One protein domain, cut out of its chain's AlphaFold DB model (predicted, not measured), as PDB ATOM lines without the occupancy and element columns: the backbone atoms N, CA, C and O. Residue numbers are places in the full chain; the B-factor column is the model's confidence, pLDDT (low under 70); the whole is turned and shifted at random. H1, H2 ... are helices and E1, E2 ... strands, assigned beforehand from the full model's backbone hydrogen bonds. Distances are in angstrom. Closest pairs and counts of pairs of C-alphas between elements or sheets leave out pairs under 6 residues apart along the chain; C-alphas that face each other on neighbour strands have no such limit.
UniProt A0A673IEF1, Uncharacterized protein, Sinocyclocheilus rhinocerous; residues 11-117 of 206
ATOM      1  N   LEU A  11     185.365  98.399 213.754       79.44
ATOM      2  CA  LEU A  11     186.033  99.673 213.990       79.44
ATOM      3  C   LEU A  11     185.681 100.627 212.851       79.44
ATOM      4  O   LEU A  11     185.796 100.281 211.677       79.44
ATOM      5  N   ILE A  12     185.239 101.827 213.210       77.25
ATOM      6  CA  ILE A  12     184.855 102.870 212.264       77.25
ATOM      7  C   ILE A  12     185.654 104.120 212.616       77.25
ATOM      8  O   ILE A  12     185.468 104.689 213.689       77.25
ATOM      9  N   LEU A  13     186.532 104.547 211.712       75.31
ATOM     10  CA  LEU A  13     187.316 105.771 211.834       75.31
ATOM     11  C   LEU A  13     186.835 106.749 210.772       75.31
ATOM     12  O   LEU A  13     187.010 106.510 209.579       75.31
ATOM     13  N   LYS A  14     186.206 107.841 211.203       74.06
ATOM     14  CA  LYS A  14     185.659 108.863 210.310       74.06
ATOM     15  C   LYS A  14     186.251 110.222 210.627       74.06
ATOM     16  O   LYS A  14     186.289 110.620 211.785       74.06
ATOM     17  N   ASN A  15     186.646 110.938 209.579       67.94
ATOM     18  CA  ASN A  15     187.182 112.293 209.636       67.94
ATOM     19  C   ASN A  15     188.394 112.430 210.581       67.94
ATOM     20  O   ASN A  15     188.619 113.478 211.187       67.94
ATOM     21  N   CYS A  16     189.170 111.355 210.728       64.62
ATOM     22  CA  CYS A  16     190.386 111.354 211.526       64.62
ATOM     23  C   CYS A  16     191.558 111.860 210.675       64.62
ATOM     24  O   CYS A  16     191.713 111.445 209.524       64.62
ATOM     25  N   ARG A  17     192.400 112.725 211.257       63.91
ATOM     26  CA  ARG A  17     193.702 113.084 210.678       63.91
ATOM     27  C   ARG A  17     194.674 111.945 210.924       63.91
ATOM     28  O   ARG A  17     195.283 111.853 211.986       63.91
ATOM     29  N   ILE A  18     194.739 111.045 209.961       67.19
ATOM     30  CA  ILE A  18     195.664 109.925 209.951       67.19
ATOM     31  C   ILE A  18     196.561 110.180 208.751       67.19
ATOM     32  O   ILE A  18     196.046 110.446 207.674       67.19
ATOM     33  N   PHE A  19     197.874 110.158 208.949       67.25
ATOM     34  CA  PHE A  19     198.834 110.340 207.856       67.25
ATOM     35  C   PHE A  19     199.345 108.999 207.334       67.25
ATOM     36  O   PHE A  19     199.632 108.865 206.151       67.25
ATOM     37  N   PHE A  20     199.408 107.991 208.207       67.44
ATOM     38  CA  PHE A  20     199.867 106.653 207.871       67.44
ATOM     39  C   PHE A  20     199.035 105.589 208.588       67.44
ATOM     40  O   PHE A  20     198.591 105.773 209.724       67.44
ATOM     41  N   LEU A  21     198.834 104.463 207.914       72.75
ATOM     42  CA  LEU A  21     198.222 103.258 208.458       72.75
ATOM     43  C   LEU A  21     199.240 102.123 208.374       72.75
ATOM     44  O   LEU A  21     199.628 101.716 207.280       72.75
ATOM     45  N   ASP A  22     199.662 101.614 209.529       71.19
ATOM     46  CA  ASP A  22     200.697 100.589 209.649       71.19
ATOM     47  C   ASP A  22     200.264  99.423 210.555       71.19
ATOM     48  O   ASP A  22     199.216  99.445 211.209       71.19
ATOM     49  N   GLY A  23     201.103  98.388 210.626       66.56
ATOM     50  CA  GLY A  23     200.867  97.204 211.455       66.56
ATOM     51  C   GLY A  23     200.640  97.494 212.946       66.56
ATOM     52  O   GLY A  23     199.984  96.697 213.620       66.56
ATOM     53  N   SER A  24     201.101  98.636 213.475       67.19
ATOM     54  CA  SER A  24     200.868  99.012 214.878       67.19
ATOM     55  C   SER A  24     199.382  99.198 215.211       67.19
ATOM     56  O   SER A  24     198.965  98.937 216.342       67.19
ATOM     57  N   LEU A  25     198.566  99.588 214.224       65.38
ATOM     58  CA  LEU A  25     197.117  99.716 214.369       65.38
ATOM     59  C   LEU A  25     196.433  98.348 214.482       65.38
ATOM     60  O   LEU A  25     195.465  98.188 215.223       65.38
ATOM     61  N   ALA A  26     196.936  97.373 213.730       67.88
ATOM     62  CA  ALA A  26     196.315  96.069 213.547       67.88
ATOM     63  C   ALA A  26     196.765  95.024 214.586       67.88
ATOM     64  O   ALA A  26     196.023  94.082 214.861       67.88
ATOM     65  N   LYS A  27     197.940  95.206 215.207       73.69
ATOM     66  CA  LYS A  27     198.586  94.240 216.118       73.69
ATOM     67  C   LYS A  27     197.682  93.711 217.243       73.69
ATOM     68  O   LYS A  27     197.698  92.512 217.535       73.69
ATOM     69  N   ASP A  28     196.891  94.590 217.853       72.38
ATOM     70  CA  ASP A  28     196.057  94.257 219.016       72.38
ATOM     71  C   ASP A  28     194.589  93.957 218.635       72.38
ATOM     72  O   ASP A  28     193.823  93.436 219.449       72.38
ATOM     73  N   LEU A  29     194.194  94.209 217.381       72.94
ATOM     74  CA  LEU A  29     192.819  94.101 216.869       72.94
ATOM     75  C   LEU A  29     192.529  92.726 216.240       72.94
ATOM     76  O   LEU A  29     191.957  92.612 215.155       72.94
ATOM     77  N   LYS A  30     192.912  91.651 216.935       82.38
ATOM     78  CA  LYS A  30     192.896  90.275 216.394       82.38
ATOM     79  C   LYS A  30     191.502  89.733 216.051       82.38
ATOM     80  O   LYS A  30     191.386  88.890 215.165       82.38
ATOM     81  N   ALA A  31     190.451  90.189 216.736       82.81
ATOM     82  CA  ALA A  31     189.066  89.769 216.483       82.81
ATOM     83  C   ALA A  31     188.308  90.685 215.507       82.81
ATOM     84  O   ALA A  31     187.105  90.491 215.304       82.81
ATOM     85  N   LEU A  32     188.979  91.681 214.921       82.31
ATOM     86  CA  LEU A  32     188.331  92.665 214.069       82.31
ATOM     87  C   LEU A  32     187.870  92.014 212.768       82.31
ATOM     88  O   LEU A  32     188.679  91.480 212.019       82.31
ATOM     89  N   THR A  33     186.569  92.073 212.497       85.88
ATOM     90  CA  THR A  33     185.951  91.533 211.281       85.88
ATOM     91  C   THR A  33     185.557  92.628 210.297       85.88
ATOM     92  O   THR A  33     185.493  92.360 209.100       85.88
ATOM     93  N   GLY A  34     185.294  93.848 210.772       82.62
ATOM     94  CA  GLY A  34     184.930  94.991 209.936       82.62
ATOM     95  C   GLY A  34     185.743  96.237 210.267       82.62
ATOM     96  O   GLY A  34     185.801  96.650 211.425       82.62
ATOM     97  N   LEU A  35     186.325  96.858 209.243       84.19
ATOM     98  CA  LEU A  35     187.019  98.136 209.347       84.19
ATOM     99  C   LEU A  35     186.439  99.119 208.330       84.19
ATOM    100  O   LEU A  35     186.379  98.821 207.140       84.19
ATOM    101  N   VAL A  36     186.024 100.295 208.795       81.38
ATOM    102  CA  VAL A  36     185.589 101.405 207.941       81.38
ATOM    103  C   VAL A  36     186.522 102.581 208.171       81.38
ATOM    104  O   VAL A  36     186.652 103.051 209.300       81.38
ATOM    105  N   LEU A  37     187.143 103.067 207.102       82.75
ATOM    106  CA  LEU A  37     188.040 104.212 207.124       82.75
ATOM    107  C   LEU A  37     187.469 105.330 206.258       82.75
ATOM    108  O   LEU A  37     187.057 105.114 205.121       82.75
ATOM    109  N   THR A  38     187.440 106.532 206.814       80.19
ATOM    110  CA  THR A  38     187.125 107.772 206.106       80.19
ATOM    111  C   THR A  38     188.122 108.824 206.570       80.19
ATOM    112  O   THR A  38     187.824 109.558 207.518       80.19
ATOM    113  N   PRO A  39     189.346 108.831 206.019       75.00
ATOM    114  CA  PRO A  39     190.374 109.765 206.449       75.00
ATOM    115  C   PRO A  39     189.982 111.203 206.092       75.00
ATOM    116  O   PRO A  39     189.202 111.444 205.172       75.00
ATOM    117  N   LYS A  40     190.489 112.160 206.875       73.38
ATOM    118  CA  LYS A  40     190.293 113.592 206.606       73.38
ATOM    119  C   LYS A  40     191.241 114.110 205.522       73.38
ATOM    120  O   LYS A  40     190.850 114.959 204.730       73.38
ATOM    121  N   ASP A  41     192.467 113.601 205.530       77.06
ATOM    122  CA  ASP A  41     193.569 114.005 204.661       77.06
ATOM    123  C   ASP A  41     194.072 112.787 203.859       77.06
ATOM    124  O   ASP A  41     193.608 111.662 204.071       77.06
ATOM    125  N   ASN A  42     195.022 112.996 202.943       81.25
ATOM    126  CA  ASN A  42     195.655 111.890 202.221       81.25
ATOM    127  C   ASN A  42     196.453 110.990 203.177       81.25
ATOM    128  O   ASN A  42     197.105 111.487 204.100       81.25
ATOM    129  N   VAL A  43     196.413 109.679 202.934       78.88
ATOM    130  CA  VAL A  43     197.054 108.656 203.772       78.88
ATOM    131  C   VAL A  43     198.068 107.834 202.987       78.88
ATOM    132  O   VAL A  43     197.849 107.525 201.816       78.88
ATOM    133  N   ASP A  44     199.126 107.404 203.666       76.56
ATOM    134  CA  ASP A  44     199.952 106.278 203.234       76.56
ATOM    135  C   ASP A  44     199.504 104.989 203.933       76.56
ATOM    136  O   ASP A  44     199.277 104.950 205.146       76.56
ATOM    137  N   VAL A  45     199.353 103.915 203.166       81.06
ATOM    138  CA  VAL A  45     198.908 102.607 203.649       81.06
ATOM    139  C   VAL A  45     200.051 101.622 203.470       81.06
ATOM    140  O   VAL A  45     200.338 101.172 202.362       81.06
ATOM    141  N   LEU A  46     200.706 101.269 204.573       74.88
ATOM    142  CA  LEU A  46     201.856 100.372 204.551       74.88
ATOM    143  C   LEU A  46     201.413  98.909 204.463       74.88
ATOM    144  O   LEU A  46     200.423  98.496 205.069       74.88
ATOM    145  N   GLN A  47     202.190  98.097 203.744       75.31
ATOM    146  CA  GLN A  47     201.883  96.681 203.509       75.31
ATOM    147  C   GLN A  47     201.783  95.860 204.805       75.31
ATOM    148  O   GLN A  47     200.951  94.961 204.916       75.31
ATOM    149  N   ASN A  48     202.560  96.221 205.830       71.50
ATOM    150  CA  ASN A  48     202.532  95.554 207.133       71.50
ATOM    151  C   ASN A  48     201.191  95.708 207.881       71.50
ATOM    152  O   ASN A  48     200.945  94.986 208.847       71.50
ATOM    153  N   LEU A  49     200.315  96.630 207.467       73.62
ATOM    154  CA  LEU A  49     198.993  96.815 208.064       73.62
ATOM    155  C   LEU A  49     198.145  95.544 207.944       73.62
ATOM    156  O   LEU A  49     197.539  95.098 208.918       73.62
ATOM    157  N   VAL A  50     198.107  94.953 206.749       77.12
ATOM    158  CA  VAL A  50     197.202  93.836 206.438       77.12
ATOM    159  C   VAL A  50     197.711  92.492 206.936       77.12
ATOM    160  O   VAL A  50     196.911  91.594 207.180       77.12
ATOM    161  N   GLU A  51     199.018  92.366 207.158       76.12
ATOM    162  CA  GLU A  51     199.650  91.146 207.676       76.12
ATOM    163  C   GLU A  51     199.137  90.765 209.074       76.12
ATOM    164  O   GLU A  51     199.090  89.589 209.428       76.12
ATOM    165  N   HIS A  52     198.701  91.752 209.860       74.94
ATOM    166  CA  HIS A  52     198.270  91.553 211.244       74.94
ATOM    167  C   HIS A  52     196.753  91.337 211.389       74.94
ATOM    168  O   HIS A  52     196.284  90.910 212.447       74.94
ATOM    169  N   PHE A  53     195.968  91.590 210.336       77.38
ATOM    170  CA  PHE A  53     194.518  91.402 210.346       77.38
ATOM    171  C   PHE A  53     194.139  89.940 210.075       77.38
ATOM    172  O   PHE A  53     193.814  89.550 208.957       77.38
ATOM    173  N   THR A  54     194.139  89.117 211.124       83.94
ATOM    174  CA  THR A  54     193.869  87.673 211.003       83.94
ATOM    175  C   THR A  54     192.393  87.325 210.789       83.94
ATOM    176  O   THR A  54     192.094  86.325 210.138       83.94
ATOM    177  N   SER A  55     191.473  88.138 211.319       88.69
ATOM    178  CA  SER A  55     190.024  87.863 211.310       88.69
ATOM    179  C   SER A  55     189.213  88.812 210.426       88.69
ATOM    180  O   SER A  55     187.982  88.709 210.389       88.69
ATOM    181  N   LEU A  56     189.874  89.750 209.740       88.88
ATOM    182  CA  LEU A  56     189.198  90.791 208.976       88.88
ATOM    183  C   LEU A  56     188.452  90.177 207.793       88.88
ATOM    184  O   LEU A  56     188.979  89.326 207.083       88.88
ATOM    185  N   LYS A  57     187.210  90.619 207.601       90.94
ATOM    186  CA  LYS A  57     186.331  90.160 206.522       90.94
ATOM    187  C   LYS A  57     185.918  91.300 205.611       90.94
ATOM    188  O   LYS A  57     185.865  91.104 204.408       90.94
ATOM    189  N   ASN A  58     185.665  92.479 206.176       90.69
ATOM    190  CA  ASN A  58     185.164  93.634 205.441       90.69
ATOM    191  C   ASN A  58     186.066  94.844 205.679       90.69
ATOM    192  O   ASN A  58     186.265  95.253 206.827       90.69
ATOM    193  N   LEU A  59     186.573  95.433 204.600       90.88
ATOM    194  CA  LEU A  59     187.303  96.693 204.616       90.88
ATOM    195  C   LEU A  59     186.582  97.704 203.727       90.88
ATOM    196  O   LEU A  59     186.514  97.540 202.511       90.88
ATOM    197  N   HIS A  60     186.079  98.772 204.334       87.75
ATOM    198  CA  HIS A  60     185.454  99.879 203.625       87.75
ATOM    199  C   HIS A  60     186.372 101.095 203.657       87.75
ATOM    200  O   HIS A  60     186.706 101.600 204.728       87.75
ATOM    201  N   LEU A  61     186.749 101.578 202.480       90.12
ATOM    202  CA  LEU A  61     187.567 102.770 202.292       90.12
ATOM    203  C   LEU A  61     186.684 103.832 201.631       90.12
ATOM    204  O   LEU A  61     186.270 103.684 200.483       90.12
ATOM    205  N   LEU A  62     186.334 104.870 202.381       87.12
ATOM    206  CA  LEU A  62     185.444 105.944 201.943       87.12
ATOM    207  C   LEU A  62     186.251 107.236 201.841       87.12
ATOM    208  O   LEU A  62     187.022 107.510 202.756       87.12
ATOM    209  N   ASN A  63     186.061 108.052 200.800       89.38
ATOM    210  CA  ASN A  63     186.794 109.323 200.657       89.38
ATOM    211  C   ASN A  63     188.311 109.141 200.775       89.38
ATOM    212  O   ASN A  63     189.004 109.950 201.386       89.38
ATOM    213  N   LEU A  64     188.818 108.033 200.225       88.94
ATOM    214  CA  LEU A  64     190.232 107.706 200.296       88.94
ATOM    215  C   LEU A  64     191.020 108.607 199.344       88.94
ATOM    216  O   LEU A  64     190.844 108.530 198.129       88.94
ATOM    217  N   GLY A  65     191.913 109.409 199.912       88.88
ATOM    218  CA  GLY A  65     192.990 110.077 199.195       88.88
ATOM    219  C   GLY A  65     194.331 109.459 199.582       88.88
ATOM    220  O   GLY A  65     194.545 109.134 200.751       88.88
ATOM    221  N   LEU A  66     195.219 109.260 198.611       87.88
ATOM    222  CA  LEU A  66     196.551 108.687 198.828       87.88
ATOM    223  C   LEU A  66     197.634 109.695 198.454       87.88
ATOM    224  O   LEU A  66     197.401 110.569 197.620       87.88
ATOM    225  N   TYR A  67     198.839 109.546 198.994       83.00
ATOM    226  CA  TYR A  67     200.011 110.179 198.386       83.00
ATOM    227  C   TYR A  67     200.549 109.324 197.234       83.00
ATOM    228  O   TYR A  67     200.413 108.094 197.220       83.00
ATOM    229  N   CYS A  68     201.150 109.974 196.236       80.88
ATOM    230  CA  CYS A  68     201.802 109.283 195.128       80.88
ATOM    231  C   CYS A  68     203.117 108.662 195.614       80.88
ATOM    232  O   CYS A  68     204.193 109.233 195.464       80.88
ATOM    233  N   SER A  69     203.020 107.480 196.223       78.31
ATOM    234  CA  SER A  69     204.154 106.727 196.747       78.31
ATOM    235  C   SER A  69     204.066 105.258 196.356       78.31
ATOM    236  O   SER A  69     202.990 104.660 196.377       78.31
ATOM    237  N   CYS A  70     205.212 104.659 196.023       76.69
ATOM    238  CA  CYS A  70     205.279 103.227 195.743       76.69
ATOM    239  C   CYS A  70     204.987 102.358 196.973       76.69
ATOM    240  O   CYS A  70     204.551 101.223 196.806       76.69
ATOM    241  N   ASP A  71     205.090 102.916 198.183       76.12
ATOM    242  CA  ASP A  71     204.666 102.258 199.423       76.12
ATOM    243  C   ASP A  71     203.154 101.950 199.429       76.12
ATOM    244  O   ASP A  71     202.722 101.028 200.113       76.12
ATOM    245  N   ASN A  72     202.356 102.654 198.614       81.62
ATOM    246  CA  ASN A  72     200.919 102.409 198.455       81.62
ATOM    247  C   ASN A  72     200.598 101.430 197.312       81.62
ATOM    248  O   ASN A  72     199.462 100.961 197.208       81.62
ATOM    249  N   ALA A  73     201.547 101.140 196.411       83.56
ATOM    250  CA  ALA A  73     201.273 100.479 195.127       83.56
ATOM    251  C   ALA A  73     200.679  99.067 195.281       83.56
ATOM    252  O   ALA A  73     199.871  98.635 194.458       83.56
ATOM    253  N   TRP A  74     201.024  98.374 196.369       86.00
ATOM    254  CA  TRP A  74     200.499  97.048 196.704       86.00
ATOM    255  C   TRP A  74     198.985  97.045 196.974       86.00
ATOM    256  O   TRP A  74     198.340  96.013 196.800       86.00
ATOM    257  N   LEU A  75     198.398  98.174 197.398       87.25
ATOM    258  CA  LEU A  75     197.012  98.228 197.874       87.25
ATOM    259  C   LEU A  75     196.015  97.836 196.778       87.25
ATOM    260  O   LEU A  75     195.020  97.170 197.057       87.25
ATOM    261  N   VAL A  76     196.283  98.229 195.529       86.06
ATOM    262  CA  VAL A  76     195.388  97.962 194.391       86.06
ATOM    263  C   VAL A  76     195.400  96.490 194.002       86.06
ATOM    264  O   VAL A  76     194.329  95.929 193.769       86.06
ATOM    265  N   SER A  77     196.575  95.860 193.919       86.19
ATOM    266  CA  SER A  77     196.668  94.427 193.617       86.19
ATOM    267  C   SER A  77     196.107  93.602 194.769       86.19
ATOM    268  O   SER A  77     195.235  92.765 194.556       86.19
ATOM    269  N   TRP A  78     196.485  93.924 196.007       89.62
ATOM    270  CA  TRP A  78     195.952  93.253 197.188       89.62
ATOM    271  C   TRP A  78     194.427  93.345 197.273       89.62
ATOM    272  O   TRP A  78     193.771  92.332 197.489       89.62
ATOM    273  N   ALA A  79     193.836  94.521 197.054       89.69
ATOM    274  CA  ALA A  79     192.388  94.679 197.142       89.69
ATOM    275  C   ALA A  79     191.618  93.934 196.035       89.69
ATOM    276  O   ALA A  79     190.454  93.596 196.243       89.69
ATOM    277  N   LYS A  80     192.241  93.671 194.877       87.50
ATOM    278  CA  LYS A  80     191.645  92.884 193.783       87.50
ATOM    279  C   LYS A  80     191.805  91.379 193.984       87.50
ATOM    280  O   LYS A  80     190.868  90.630 193.729       87.50
ATOM    281  N   ASP A  81     192.981  90.953 194.434       87.94
ATOM    282  CA  ASP A  81     193.366  89.539 194.445       87.94
ATOM    283  C   ASP A  81     193.020  88.841 195.769       87.94
ATOM    284  O   ASP A  81     192.992  87.607 195.854       87.94
ATOM    285  N   ASN A  82     192.740  89.604 196.829       87.00
ATOM    286  CA  ASN A  82     192.445  89.043 198.138       87.00
ATOM    287  C   ASN A  82     191.033  88.442 198.199       87.00
ATOM    288  O   ASN A  82     190.022  89.136 198.172       87.00
ATOM    289  N   ARG A  83     190.971  87.115 198.359       88.00
ATOM    290  CA  ARG A  83     189.715  86.357 198.493       88.00
ATOM    291  C   ARG A  83     189.158  86.316 199.918       88.00
ATOM    292  O   ARG A  83     188.012  85.922 200.104       88.00
ATOM    293  N   LYS A  84     189.970  86.641 200.929       90.00
ATOM    294  CA  LYS A  84     189.585  86.558 202.350       90.00
ATOM    295  C   LYS A  84     188.890  87.826 202.834       90.00
ATOM    296  O   LYS A  84     187.974  87.739 203.646       90.00
ATOM    297  N   VAL A  85     189.345  88.982 202.353       92.06
ATOM    298  CA  VAL A  85     188.847  90.296 202.767       92.06
ATOM    299  C   VAL A  85     188.098  90.930 201.607       92.06
ATOM    300  O   VAL A  85     188.682  91.204 200.564       92.06
ATOM    301  N   GLN A  86     186.816  91.212 201.805       92.88
ATOM    302  CA  GLN A  86     186.034  92.009 200.878       92.88
ATOM    303  C   GLN A  86     186.411  93.484 201.040       92.88
ATOM    304  O   GLN A  86     186.154  94.095 202.081       92.88
ATOM    305  N   VAL A  87     187.024  94.055 200.002       92.38
ATOM    306  CA  VAL A  87     187.396  95.470 199.964       92.38
ATOM    307  C   VAL A  87     186.369  96.244 199.150       92.38
ATOM    308  O   VAL A  87     186.109  95.926 197.991       92.38
ATOM    309  N   ALA A  88     185.802  97.288 199.746       91.06
ATOM    310  CA  ALA A  88     184.881  98.191 199.077       91.06
ATOM    311  C   ALA A  88     185.397  99.630 199.168       91.06
ATOM    312  O   ALA A  88     185.598 100.163 200.261       91.06
ATOM    313  N   MET A  89     185.600 100.256 198.009       91.31
ATOM    314  CA  MET A  89     186.020 101.652 197.888       91.31
ATOM    315  C   MET A  89     184.850 102.494 197.389       91.31
ATOM    316  O   MET A  89     184.273 102.181 196.346       91.31
ATOM    317  N   PHE A  90     184.510 103.556 198.115       88.81
ATOM    318  CA  PHE A  90     183.464 104.486 197.702       88.81
ATOM    319  C   PHE A  90     183.973 105.917 197.728       88.81
ATOM    320  O   PHE A  90     184.476 106.374 198.754       88.81
ATOM    321  N   ARG A  91     183.734 106.627 196.618       89.19
ATOM    322  CA  ARG A  91     184.066 108.045 196.424       89.19
ATOM    323  C   ARG A  91     185.514 108.357 196.836       89.19
ATOM    324  O   ARG A  91     185.701 108.852 197.931       89.19
ATOM    325  N   PRO A  92     186.538 108.115 196.009       89.12
ATOM    326  CA  PRO A  92     186.475 107.591 194.647       89.12
ATOM    327  C   PRO A  92     186.342 106.061 194.607       89.12
ATOM    328  O   PRO A  92     186.601 105.362 195.589       89.12
ATOM    329  N   SER A  93     185.915 105.528 193.459       89.31
ATOM    330  CA  SER A  93     186.064 104.097 193.181       89.31
ATOM    331  C   SER A  93     187.535 103.754 192.916       89.31
ATOM    332  O   SER A  93     188.355 104.630 192.645       89.31
ATOM    333  N   MET A  94     187.882 102.466 192.929       86.06
ATOM    334  CA  MET A  94     189.268 102.035 192.713       86.06
ATOM    335  C   MET A  94     189.870 102.543 191.389       86.06
ATOM    336  O   MET A  94     191.060 102.816 191.341       86.06
ATOM    337  N   LYS A  95     189.077 102.680 190.316       86.31
ATOM    338  CA  LYS A  95     189.567 103.162 189.007       86.31
ATOM    339  C   LYS A  95     189.793 104.676 188.969       86.31
ATOM    340  O   LYS A  95     190.616 105.152 188.195       86.31
ATOM    341  N   GLU A  96     189.058 105.407 189.797       90.25
ATOM    342  CA  GLU A  96     189.070 106.871 189.877       90.25
ATOM    343  C   GLU A  96     189.993 107.376 190.989       90.25
ATOM    344  O   GLU A  96     190.055 108.576 191.244       90.25
ATOM    345  N   LEU A  97     190.678 106.467 191.687       90.25
ATOM    346  CA  LEU A  97     191.542 106.803 192.803       90.25
ATOM    347  C   LEU A  97     192.688 107.697 192.321       90.25
ATOM    348  O   LEU A  97     193.476 107.325 191.447       90.25
ATOM    349  N   GLN A  98     192.765 108.884 192.911       90.75
ATOM    350  CA  GLN A  98     193.819 109.854 192.656       90.75
ATOM    351  C   GLN A  98     194.818 109.844 193.805       90.75
ATOM    352  O   GLN A  98     194.466 109.548 194.950       90.75
ATOM    353  N   CYS A  99     196.060 110.194 193.496       87.94
ATOM    354  CA  CYS A  99     197.082 110.440 194.495       87.94
ATOM    355  C   CYS A  99     197.598 111.874 194.419       87.94
ATOM    356  O   CYS A  99     197.647 112.466 193.339       87.94
ATOM    357  N   LEU A 100     197.965 112.425 195.574       86.62
ATOM    358  CA  LEU A 100     198.566 113.744 195.701       86.62
ATOM    359  C   LEU A 100     200.093 113.634 195.637       86.62
ATOM    360  O   LEU A 100     200.698 112.820 196.337       86.62
ATOM    361  N   THR A 101     200.711 114.463 194.803       76.94
ATOM    362  CA  THR A 101     202.172 114.577 194.700       76.94
ATOM    363  C   THR A 101     202.761 115.490 195.782       76.94
ATOM    364  O   THR A 101     202.058 116.297 196.392       76.94
ATOM    365  N   ASP A 102     204.077 115.404 196.005       64.56
ATOM    366  CA  ASP A 102     204.790 116.199 197.021       64.56
ATOM    367  C   ASP A 102     204.680 117.722 196.797       64.56
ATOM    368  O   ASP A 102     204.717 118.494 197.755       64.56
ATOM    369  N   ASN A 103     204.442 118.158 195.552       61.56
ATOM    370  CA  ASN A 103     204.212 119.563 195.198       61.56
ATOM    371  C   ASN A 103     202.823 120.082 195.628       61.56
ATOM    372  O   ASN A 103     202.476 121.224 195.332       61.56
ATOM    373  N   ARG A 104     202.017 119.248 196.307       58.69
ATOM    374  CA  ARG A 104     200.696 119.527 196.913       58.69
ATOM    375  C   ARG A 104     199.601 120.084 195.998       58.69
ATOM    376  O   ARG A 104     198.497 120.295 196.491       58.69
ATOM    377  N   ASN A 105     199.860 120.241 194.702       63.44
ATOM    378  CA  ASN A 105     198.890 120.781 193.746       63.44
ATOM    379  C   ASN A 105     198.588 119.844 192.568       63.44
ATOM    380  O   ASN A 105     197.549 120.010 191.932       63.44
ATOM    381  N   ASP A 106     199.431 118.839 192.302       75.50
ATOM    382  CA  ASP A 106     199.198 117.913 191.191       75.50
ATOM    383  C   ASP A 106     198.586 116.604 191.688       75.50
ATOM    384  O   ASP A 106     199.165 115.901 192.528       75.50
ATOM    385  N   HIS A 107     197.423 116.274 191.123       84.38
ATOM    386  CA  HIS A 107     196.730 115.007 191.316       84.38
ATOM    387  C   HIS A 107     197.001 114.082 190.130       84.38
ATOM    388  O   HIS A 107     196.759 114.443 188.978       84.38
ATOM    389  N   LEU A 108     197.474 112.868 190.408       85.88
ATOM    390  CA  LEU A 108     197.733 111.849 189.392       85.88
ATOM    391  C   LEU A 108     196.788 110.663 189.560       85.88
ATOM    392  O   LEU A 108     196.335 110.366 190.665       85.88
ATOM    393  N   ASN A 109     196.517 109.947 188.467       90.19
ATOM    394  CA  ASN A 109     195.823 108.669 188.558       90.19
ATOM    395  C   ASN A 109     196.713 107.663 189.300       90.19
ATOM    396  O   ASN A 109     197.835 107.370 188.876       90.19
ATOM    397  N   PHE A 110     196.208 107.128 190.410       88.19
ATOM    398  CA  PHE A 110     196.991 106.239 191.256       88.19
ATOM    399  C   PHE A 110     197.300 104.905 190.567       88.19
ATOM    400  O   PHE A 110     198.393 104.369 190.735       88.19
ATOM    401  N   LEU A 111     196.377 104.369 189.760       88.06
ATOM    402  CA  LEU A 111     196.597 103.107 189.047       88.06
ATOM    403  C   LEU A 111     197.724 103.249 188.028       88.06
ATOM    404  O   LEU A 111     198.599 102.388 187.973       88.06
ATOM    405  N   ASP A 112     197.741 104.335 187.262       87.19
ATOM    406  CA  ASP A 112     198.815 104.589 186.300       87.19
ATOM    407  C   ASP A 112     200.146 104.871 186.993       87.19
ATOM    408  O   ASP A 112     201.175 104.342 186.572       87.19
ATOM    409  N   TYR A 113     200.128 105.604 188.111       83.75
ATOM    410  CA  TYR A 113     201.315 105.793 188.941       83.75
ATOM    411  C   TYR A 113     201.863 104.452 189.453       83.75
ATOM    412  O   TYR A 113     203.054 104.173 189.315       83.75
ATOM    413  N   SER A 114     200.993 103.591 189.990       83.00
ATOM    414  CA  SER A 114     201.380 102.324 190.620       83.00
ATOM    415  C   SER A 114     202.052 101.338 189.658       83.00
ATOM    416  O   SER A 114     202.943 100.600 190.075       83.00
ATOM    417  N   LYS A 115     201.703 101.355 188.362       81.25
ATOM    418  CA  LYS A 115     202.356 100.519 187.336       81.25
ATOM    419  C   LYS A 115     203.856 100.804 187.226       81.25
ATOM    420  O   LYS A 115     204.642  99.885 187.026       81.25
ATOM    421  N   ASN A 116     204.264 102.056 187.431       76.00
ATOM    422  CA  ASN A 116     205.667 102.464 187.339       76.00
ATOM    423  C   ASN A 116     206.507 102.018 188.549       76.00
ATOM    424  O   ASN A 116     207.731 102.100 188.508       76.00
ATOM    425  N   CYS A 117     205.876 101.515 189.615       74.00
ATOM    426  CA  CYS A 117     206.565 101.040 190.816       74.00
ATOM    427  C   CYS A 117     207.152  99.622 190.678       74.00
ATOM    428  O   CYS A 117     207.787  99.134 191.611       74.00
TER     429      CYS A 117
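AT A GLANCE: This is residues 11 to 117 of the 206 residues of an uncharacterized protein of Sinocyclocheilus rhinocerous (UniProt A0A673IEF1). The chain winds in stacked turns, a short solenoid: E1, E2, E3 and E4 lie side by side as one wall of the coil, and the short helices H1, H2 and H3 lie across from it. The small hairpin of E5 and E6 lies to one side of the coil, apart from its four strands, and is tied to it by residues 66 to 67, which pair with residues 99 to 100 of E5; H4 follows E6 and comes close to H3 without clearly touching it. The printed part has 107 residues in the order E1 H1 E2 H2 E3 H3 E4 E5 E6 H4; its class is mixed, with 52 residues in named elements, under half. The larger sheet is parallel, in the order E1 E2 E3 E4, and the sheet of E5 and E6 is antiparallel. The whole is compact, with a radius of gyration of the C-alphas of 13.2 A and spans of 39 by 28 by 22 A.

HOW THE PARTS SIT: Begin at E1, residues 11 to 16, parallel to E2, residues 34 to 39; N 13 and O 36 are 2.8 A apart, within hydrogen-bond range. Next come E3, residues 58 to 62, with N 37 and O 60 at 2.8 A, and E4, residues 86 to 90, with N 59 and O 86 at 2.9 A. With H1, residues 23 to 26, H2, residues 48 to 51, and H3, residues 74 to 81, they make three strand-helix-strand units, parallel neighbour strands with a helix between: E1, H1, E2; E2, H2, E3; E3, H3, E4; each crossover is right-handed. H1 and H2 touch, the C-alphas of Gly 23 and Leu 49 being closest at 3.9 A; neither is on the sheet. H3 only grazes it with residues 78 to 80. Look also at residues 20 to 21, paired parallel with residues 44 to 45. Further on, E5, residues 98 to 100, and E6, residues 107 to 109, form an antiparallel hairpin, with N 99 and O 108 at 2.8 A; residues 66 to 67 pair parallel with residues 99 to 100 of E5. H4, residues 110 to 117, is close to H3 but not clearly touching, the closest C-alphas, of Val 76 and Leu 111, 7.5 A apart. In H3 every O i to N i+4 pair is within hydrogen-bond range, in H4 2 of 4; H1 and H2 are too short for such a pair.

IN THESE COORDINATES: Find C-alpha 11 at (186.033, 99.673, 213.990), where E1 begins and runs 12.7 A. E2 runs 16.1 A, E3 12.8 A, and E4 13.1 A to C-alpha 90 at (183.464, 104.486, 197.702). H3 runs 10.6 A, and H4 10.9 A to C-alpha 117 at (206.565, 101.040, 190.816).

THE WHOLE: The two C-alphas farthest apart, of Ala 31 and Asn 105, are 39.7 A apart. The printed part has no cut, and its one long link, of 11 residues, joins E3 to H3. Its mean pLDDT is 80.9; look for values under 70 at residues 15 to 20, 23 to 26 and 102 to 105 of this predicted model.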